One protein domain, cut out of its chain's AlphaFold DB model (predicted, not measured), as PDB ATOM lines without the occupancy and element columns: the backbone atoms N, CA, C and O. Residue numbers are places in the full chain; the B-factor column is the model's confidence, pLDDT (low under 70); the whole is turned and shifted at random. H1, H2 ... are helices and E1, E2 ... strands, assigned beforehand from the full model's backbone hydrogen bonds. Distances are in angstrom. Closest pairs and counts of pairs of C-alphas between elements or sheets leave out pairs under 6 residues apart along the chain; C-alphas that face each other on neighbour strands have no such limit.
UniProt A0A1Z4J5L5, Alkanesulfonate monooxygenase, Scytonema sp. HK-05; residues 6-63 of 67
ATOM      1  N   TRP A   6      32.386  26.113 -14.189       85.06
ATOM      2  CA  TRP A   6      31.773  25.663 -12.939       85.06
ATOM      3  C   TRP A   6      30.298  26.074 -12.862       85.06
ATOM      4  O   TRP A   6      29.938  27.162 -13.301       85.06
ATOM      5  N   TYR A   7      29.432  25.246 -12.278       84.88
ATOM      6  CA  TYR A   7      28.026  25.598 -12.040       84.88
ATOM      7  C   TYR A   7      27.813  26.036 -10.588       84.88
ATOM      8  O   TYR A   7      28.177  25.315  -9.660       84.88
ATOM      9  N   LEU A   8      27.211  27.212 -10.378       82.75
ATOM     10  CA  LEU A   8      26.873  27.700  -9.042       82.75
ATOM     11  C   LEU A   8      25.521  27.136  -8.579       82.75
ATOM     12  O   LEU A   8      24.494  27.480  -9.175       82.75
ATOM     13  N   PRO A   9      25.474  26.358  -7.483       76.00
ATOM     14  CA  PRO A   9      24.227  25.829  -6.946       76.00
ATOM     15  C   PRO A   9      23.456  26.919  -6.181       76.00
ATOM     16  O   PRO A   9      23.463  26.983  -4.955       76.00
ATOM     17  N   THR A  10      22.764  27.796  -6.914       72.81
ATOM     18  CA  THR A  10      21.989  28.914  -6.341       72.81
ATOM     19  C   THR A  10      20.796  28.456  -5.499       72.81
ATOM     20  O   THR A  10      20.329  29.210  -4.662       72.81
ATOM     21  N   GLN A  11      20.318  27.220  -5.665       72.75
ATOM     22  CA  GLN A  11      19.192  26.657  -4.900       72.75
ATOM     23  C   GLN A  11      19.620  25.927  -3.612       72.75
ATOM     24  O   GLN A  11      18.782  25.411  -2.863       72.75
ATOM     25  N   GLY A  12      20.920  25.938  -3.326       74.44
ATOM     26  CA  GLY A  12      21.542  25.154  -2.271       74.44
ATOM     27  C   GLY A  12      22.388  24.034  -2.858       74.44
ATOM     28  O   GLY A  12      22.082  23.493  -3.920       74.44
ATOM     29  N   ASP A  13      23.467  23.727  -2.152       81.06
ATOM     30  CA  ASP A  13      24.378  22.629  -2.454       81.06
ATOM     31  C   ASP A  13      23.989  21.431  -1.583       81.06
ATOM     32  O   ASP A  13      23.815  21.571  -0.372       81.06
ATOM     33  N   GLU A  14      23.796  20.259  -2.179       83.88
ATOM     34  CA  GLU A  14      23.379  19.049  -1.468       83.88
ATOM     35  C   GLU A  14      24.385  17.931  -1.720       83.88
ATOM     36  O   GLU A  14      24.670  17.580  -2.862       83.88
ATOM     37  N   ARG A  15      24.900  17.330  -0.640       84.75
ATOM     38  CA  ARG A  15      25.822  16.190  -0.746       84.75
ATOM     39  C   ARG A  15      25.124  14.903  -1.190       84.75
ATOM     40  O   ARG A  15      25.742  14.072  -1.848       84.75
ATOM     41  N   TYR A  16      23.863  14.727  -0.802       84.38
ATOM     42  CA  TYR A  16      23.059  13.553  -1.126       84.38
ATOM     43  C   TYR A  16      21.736  13.996  -1.741       84.38
ATOM     44  O   TYR A  16      20.963  14.716  -1.102       84.38
ATOM     45  N   LEU A  17      21.473  13.532  -2.962       84.44
ATOM     46  CA  LEU A  17      20.265  13.856  -3.715       84.44
ATOM     47  C   LEU A  17      19.005  13.489  -2.922       84.44
ATOM     48  O   LEU A  17      18.878  12.371  -2.424       84.44
ATOM     49  N   GLY A  18      18.067  14.431  -2.818       82.56
ATOM     50  CA  GLY A  18      16.772  14.204  -2.172       82.56
ATOM     51  C   GLY A  18      16.820  14.121  -0.644       82.56
ATOM     52  O   GLY A  18      15.802  13.818  -0.024       82.56
ATOM     53  N   THR A  19      17.964  14.411  -0.014       80.50
ATOM     54  CA  THR A  19      18.073  14.460   1.448       80.50
ATOM     55  C   THR A  19      18.507  15.842   1.922       80.50
ATOM     56  O   THR A  19      19.270  16.542   1.265       80.50
ATOM     57  N   LYS A  20      18.076  16.216   3.129       80.19
ATOM     58  CA  LYS A  20      18.557  17.437   3.795       80.19
ATOM     59  C   LYS A  20      19.911  17.239   4.486       80.19
ATOM     60  O   LYS A  20      20.472  18.191   5.026       80.19
ATOM     61  N   ILE A  21      20.429  16.011   4.514       82.88
ATOM     62  CA  ILE A  21      21.654  15.674   5.237       82.88
ATOM     63  C   ILE A  21      22.839  16.248   4.460       82.88
ATOM     64  O   ILE A  21      23.109  15.861   3.327       82.88
ATOM     65  N   GLY A  22      23.555  17.189   5.075       80.88
ATOM     66  CA  GLY A  22      24.680  17.862   4.428       80.88
ATOM     67  C   GLY A  22      24.274  18.878   3.358       80.88
ATOM     68  O   GLY A  22      25.125  19.259   2.559       80.88
ATOM     69  N   ARG A  23      23.009  19.323   3.345       83.38
ATOM     70  CA  ARG A  23      22.582  20.469   2.539       83.38
ATOM     71  C   ARG A  23      23.206  21.751   3.088       83.38
ATOM     72  O   ARG A  23      23.116  22.030   4.282       83.38
ATOM     73  N   ARG A  24      23.801  22.545   2.206       84.25
ATOM     74  CA  ARG A  24      24.294  23.894   2.475       84.25
ATOM     75  C   ARG A  24      23.401  24.893   1.765       84.25
ATOM     76  O   ARG A  24      23.095  24.756   0.580       84.25
ATOM     77  N   GLU A  25      22.966  25.907   2.498       81.19
ATOM     78  CA  GLU A  25      22.208  27.001   1.906       81.19
ATOM     79  C   GLU A  25      23.105  27.856   1.007       81.19
ATOM     80  O   GLU A  25      24.257  28.145   1.338       81.19
ATOM     81  N   ALA A  26      22.554  28.301  -0.123       78.44
ATOM     82  CA  ALA A  26      23.217  29.213  -1.049       78.44
ATOM     83  C   ALA A  26      23.217  30.649  -0.497       78.44
ATOM     84  O   ALA A  26      22.503  31.540  -0.965       78.44
ATOM     85  N   ASN A  27      24.000  30.863   0.558       82.31
ATOM     86  CA  ASN A  27      24.174  32.167   1.183       82.31
ATOM     87  C   ASN A  27      25.291  32.977   0.492       82.31
ATOM     88  O   ASN A  27      26.136  32.441  -0.227       82.31
ATOM     89  N   TYR A  28      25.287  34.294   0.708       82.00
ATOM     90  CA  TYR A  28      26.281  35.210   0.137       82.00
ATOM     91  C   TYR A  28      27.746  34.803   0.407       82.00
ATOM     92  O   TYR A  28      28.505  34.703  -0.562       82.00
ATOM     93  N   PRO A  29      28.178  34.537   1.662       84.56
ATOM     94  CA  PRO A  29      29.577  34.203   1.928       84.56
ATOM     95  C   PRO A  29      30.008  32.880   1.280       84.56
ATOM     96  O   PRO A  29      31.116  32.803   0.754       84.56
ATOM     97  N   TYR A  30      29.132  31.874   1.235       85.19
ATOM     98  CA  TYR A  30      29.402  30.599   0.568       85.19
ATOM     99  C   TYR A  30      29.564  30.776  -0.946       85.19
ATOM    100  O   TYR A  30      30.527  30.283  -1.529       85.19
ATOM    101  N   MET A  31      28.685  31.555  -1.583       82.81
ATOM    102  CA  MET A  31      28.807  31.859  -3.012       82.81
ATOM    103  C   MET A  31      30.090  32.636  -3.336       82.81
ATOM    104  O   MET A  31      30.729  32.345  -4.346       82.81
ATOM    105  N   CYS A  32      30.500  33.590  -2.490       84.19
ATOM    106  CA  CYS A  32      31.785  34.278  -2.661       84.19
ATOM    107  C   CYS A  32      32.977  33.322  -2.523       84.19
ATOM    108  O   CYS A  32      33.919  33.429  -3.303       84.19
ATOM    109  N   GLN A  33      32.935  32.385  -1.571       87.88
ATOM    110  CA  GLN A  33      34.003  31.404  -1.387       87.88
ATOM    111  C   GLN A  33      34.171  30.514  -2.625       87.88
ATOM    112  O   GLN A  33      35.293  30.300  -3.078       87.88
ATOM    113  N   ILE A  34      33.064  30.035  -3.206       85.44
ATOM    114  CA  ILE A  34      33.117  29.248  -4.446       85.44
ATOM    115  C   ILE A  34      33.670  30.104  -5.589       85.44
ATOM    116  O   ILE A  34      34.556  29.651  -6.303       85.44
ATOM    117  N   ALA A  35      33.201  31.346  -5.740       84.25
ATOM    118  CA  ALA A  35      33.674  32.245  -6.792       84.25
ATOM    119  C   ALA A  35      35.193  32.478  -6.724       84.25
ATOM    120  O   ALA A  35      35.868  32.411  -7.744       84.25
ATOM    121  N   GLN A  36      35.729  32.702  -5.520       87.31
ATOM    122  CA  GLN A  36      37.169  32.858  -5.295       87.31
ATOM    123  C   GLN A  36      37.944  31.585  -5.637       87.31
ATOM    124  O   GLN A  36      38.997  31.665  -6.259       87.31
ATOM    125  N   ALA A  37      37.428  30.414  -5.257       89.06
ATOM    126  CA  ALA A  37      38.069  29.144  -5.578       89.06
ATOM    127  C   ALA A  37      38.097  28.886  -7.094       89.06
ATOM    128  O   ALA A  37      39.120  28.475  -7.628       89.06
ATOM    129  N   VAL A  38      36.995  29.160  -7.796       86.69
ATOM    130  CA  VAL A  38      36.887  28.990  -9.254       86.69
ATOM    131  C   VAL A  38      37.842  29.935  -9.996       86.69
ATOM    132  O   VAL A  38      38.532  29.494 -10.913       86.69
ATOM    133  N   ASP A  39      37.938  31.193  -9.557       85.19
ATOM    134  CA  ASP A  39      38.876  32.190 -10.093       85.19
ATOM    135  C   ASP A  39      40.342  31.767  -9.880       85.19
ATOM    136  O   ASP A  39      41.137  31.757 -10.817       85.19
ATOM    137  N   GLN A  40      40.688  31.300  -8.674       86.31
ATOM    138  CA  GLN A  40      42.037  30.811  -8.352       86.31
ATOM    139  C   GLN A  40      42.437  29.552  -9.129       86.31
ATOM    140  O   GLN A  40      43.616  29.351  -9.412       86.31
ATOM    141  N   LEU A  41      41.474  28.691  -9.456       87.81
ATOM    142  CA  LEU A  41      41.714  27.446 -10.185       87.81
ATOM    143  C   LEU A  41      41.809  27.648 -11.707       87.81
ATOM    144  O   LEU A  41      42.114  26.692 -12.417       87.81
ATOM    145  N   GLY A  42      41.575  28.865 -12.214       85.19
ATOM    146  CA  GLY A  42      41.719  29.185 -13.636       85.19
ATOM    147  C   GLY A  42      40.613  28.607 -14.523       85.19
ATOM    148  O   GLY A  42      40.858  28.308 -15.691       85.19
ATOM    149  N   TYR A  43      39.404  28.422 -13.985       84.38
ATOM    150  CA  TYR A  43      38.241  28.087 -14.812       84.38
ATOM    151  C   TYR A  43      37.926  29.248 -15.763       84.38
ATOM    152  O   TYR A  43      38.003  30.411 -15.373       84.38
ATOM    153  N   GLY A  44      37.507  28.931 -16.992       80.38
ATOM    154  CA  GLY A  44      37.142  29.944 -17.996       80.38
ATOM    155  C   GLY A  44      35.913  30.760 -17.590       80.38
ATOM    156  O   GLY A  44      35.706  31.879 -18.050       80.38
ATOM    157  N   GLY A  45      35.107  30.223 -16.672       81.69
ATOM    158  CA  GLY A  45      34.071  30.988 -16.011       81.69
ATOM    159  C   GLY A  45      33.105  30.149 -15.192       81.69
ATOM    160  O   GLY A  45      33.290  28.952 -14.958       81.69
ATOM    161  N   MET A  46      32.029  30.806 -14.773       82.19
ATOM    162  CA  MET A  46      31.014  30.239 -13.905       82.19
ATOM    163  C   MET A  46      29.607  30.484 -14.449       82.19
ATOM    164  O   MET A  46      29.240  31.586 -14.864       82.19
ATOM    165  N   LEU A  47      28.799  29.430 -14.441       82.88
ATOM    166  CA  LEU A  47      27.399  29.452 -14.828       82.88
ATOM    167  C   LEU A  47      26.538  29.662 -13.587       82.88
ATOM    168  O   LEU A  47      26.626  28.919 -12.610       82.88
ATOM    169  N   ILE A  48      25.677  30.670 -13.648       79.38
ATOM    170  CA  ILE A  48      24.721  30.979 -12.590       79.38
ATOM    171  C   ILE A  48      23.352  30.522 -13.080       79.38
ATOM    172  O   ILE A  48      22.844  31.052 -14.069       79.38
ATOM    173  N   GLY A  49      22.748  29.549 -12.395       67.38
ATOM    174  CA  GLY A  49      21.357  29.177 -12.644       67.38
ATOM    175  C   GLY A  49      20.448  30.363 -12.322       67.38
ATOM    176  O   GLY A  49      20.321  30.748 -11.155       67.38
ATOM    177  N   THR A  50      19.850  30.974 -13.345       57.88
ATOM    178  CA  THR A  50      18.933  32.113 -13.213       57.88
ATOM    179  C   THR A  50      17.646  31.659 -12.534       57.88
ATOM    180  O   THR A  50      16.715  31.203 -13.188       57.88
ATOM    181  N   GLY A  51      17.614  31.743 -11.205       51.12
ATOM    182  CA  GLY A  51      16.450  31.341 -10.413       51.12
ATOM    183  C   GLY A  51      16.269  32.074  -9.084       51.12
ATOM    184  O   GLY A  51      15.245  31.870  -8.441       51.12
ATOM    185  N   GLN A  52      17.207  32.928  -8.645       53.91
ATOM    186  CA  GLN A  52      17.110  33.586  -7.334       53.91
ATOM    187  C   GLN A  52      17.568  35.050  -7.325       53.91
ATOM    188  O   GLN A  52      18.521  35.429  -7.997       53.91
ATOM    189  N   ARG A  53      16.887  35.851  -6.491       52.16
ATOM    190  CA  ARG A  53      17.145  37.273  -6.182       52.16
ATOM    191  C   ARG A  53      18.205  37.489  -5.085       52.16
ATOM    192  O   ARG A  53      18.314  38.596  -4.559       52.16
ATOM    193  N   ASN A  54      18.942  36.454  -4.678       55.06
ATOM    194  CA  ASN A  54      19.960  36.614  -3.640       55.06
ATOM    195  C   ASN A  54      21.117  37.478  -4.153       55.06
ATOM    196  O   ASN A  54      21.458  37.428  -5.335       55.06
ATOM    197  N   ARG A  55      21.726  38.275  -3.261       58.41
ATOM    198  CA  ARG A  55      22.922  39.055  -3.608       58.41
ATOM    199  C   ARG A  55      23.984  38.084  -4.107       58.41
ATOM    200  O   ARG A  55      24.424  37.203  -3.374       58.41
ATOM    201  N   VAL A  56      24.358  38.239  -5.364       62.84
ATOM    202  CA  VAL A  56      25.436  37.484  -5.984       62.84
ATOM    203  C   VAL A  56      26.743  38.201  -5.642       62.84
ATOM    204  O   VAL A  56      26.790  39.431  -5.635       62.84
ATOM    205  N   CYS A  57      27.794  37.450  -5.308       64.56
ATOM    206  CA  CYS A  57      29.114  38.029  -5.065       64.56
ATOM    207  C   CYS A  57      29.554  38.856  -6.288       64.56
ATOM    208  O   CYS A  57      29.500  38.322  -7.396       64.56
ATOM    209  N   PRO A  58      30.043  40.102  -6.141       67.12
ATOM    210  CA  PRO A  58      30.489  40.909  -7.284       67.12
ATOM    211  C   PRO A  58      31.582  40.232  -8.127       67.12
ATOM    212  O   PRO A  58      31.693  40.474  -9.325       67.12
ATOM    213  N   LEU A  59      32.366  39.330  -7.521       65.50
ATOM    214  CA  LEU A  59      33.368  38.521  -8.222       65.50
ATOM    215  C   LEU A  59      32.751  37.585  -9.276       65.50
ATOM    216  O   LEU A  59      33.378  37.334 -10.298       65.50
ATOM    217  N   LEU A  60      31.503  37.146  -9.095       62.41
ATOM    218  CA  LEU A  60      30.786  36.319 -10.073       62.41
ATOM    219  C   LEU A  60      30.354  37.116 -11.312       62.41
ATOM    220  O   LEU A  60      30.255  36.547 -12.394       62.41
ATOM    221  N   GLN A  61      30.123  38.430 -11.184       56.31
ATOM    222  CA  GLN A  61      29.775  39.286 -12.329       56.31
ATOM    223  C   GLN A  61      30.967  39.494 -13.272       56.31
ATOM    224  O   GLN A  61      30.776  39.748 -14.458       56.31
ATOM    225  N   ARG A  62      32.195  39.324 -12.767       56.34
ATOM    226  CA  ARG A  62      33.429  39.452 -13.549       56.34
ATOM    227  C   ARG A  62      33.616  38.309 -14.557       56.34
ATOM    228  O   ARG A  62      34.291  38.489 -15.558       56.34
ATOM    229  N   SER A  63      32.965  37.167 -14.328       49.78
ATOM    230  CA  SER A  63      33.049  35.977 -15.185       49.78
ATOM    231  C   SER A  63      32.155  36.032 -16.440       49.78
ATOM    232  O   SER A  63      32.178  35.088 -17.230       49.78
TER     233      SER A  63
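This is residues 6 to 63 of the 67 residues of the protein "Alkanesulfonate monooxygenase" of Scytonema sp. HK-05 (UniProt A0A1Z4J5L5). Two short parallel strands, E1 and E2, have helix H1 packed on them and short helix H2 packed on H1 and E2, while residues 16 to 21 of a long loop stick out. Of 58 printed residues, under half are in the named elements, E1, H1, E2 and H2 in chain order; the class is mixed. The whole is compact, radius of gyration of the C-alphas 11.6 A, spanning 32 by 24 by 18 A.

E1, residues 6 to 8, and E2, residues 45 to 48, are parallel neighbours at 29 degrees; N 8 and O 47, 2.9 A apart, are within hydrogen-bond range. With H1, residues 28 to 40, they form a strand-helix-strand unit, parallel strands with a helix between, its crossover right-handed. The closest C-alphas of E1 and H1, Trp 6 and Val 38, are 7.1 A apart. H1, with residues 32 to 36 alone, touches H2, residues 58 to 63; their closest C-alphas, Ala 35 and Leu 60, are 6.0 A apart. They run the same way at a steep tilt of 38 degrees, only just past shallow. Every O i to N i+4 pair is within hydrogen-bond range in H1; in H2 0 of 2 are, but 3 of 3 O i to N i+3 pairs.

E1 begins at C-alpha 6 (31.773, 25.663, -12.939). From first to last C-alpha H1 measures 18.4 A and E2 10.0 A. H2 ends at C-alpha 63 (33.049, 35.977, -15.185).

The farthest C-alphas, Thr 19 and Arg 62, are 32.9 A apart. The printed part has no cut; the E1 to H1 link is long. Residues 49 to 63 have pLDDT under 70.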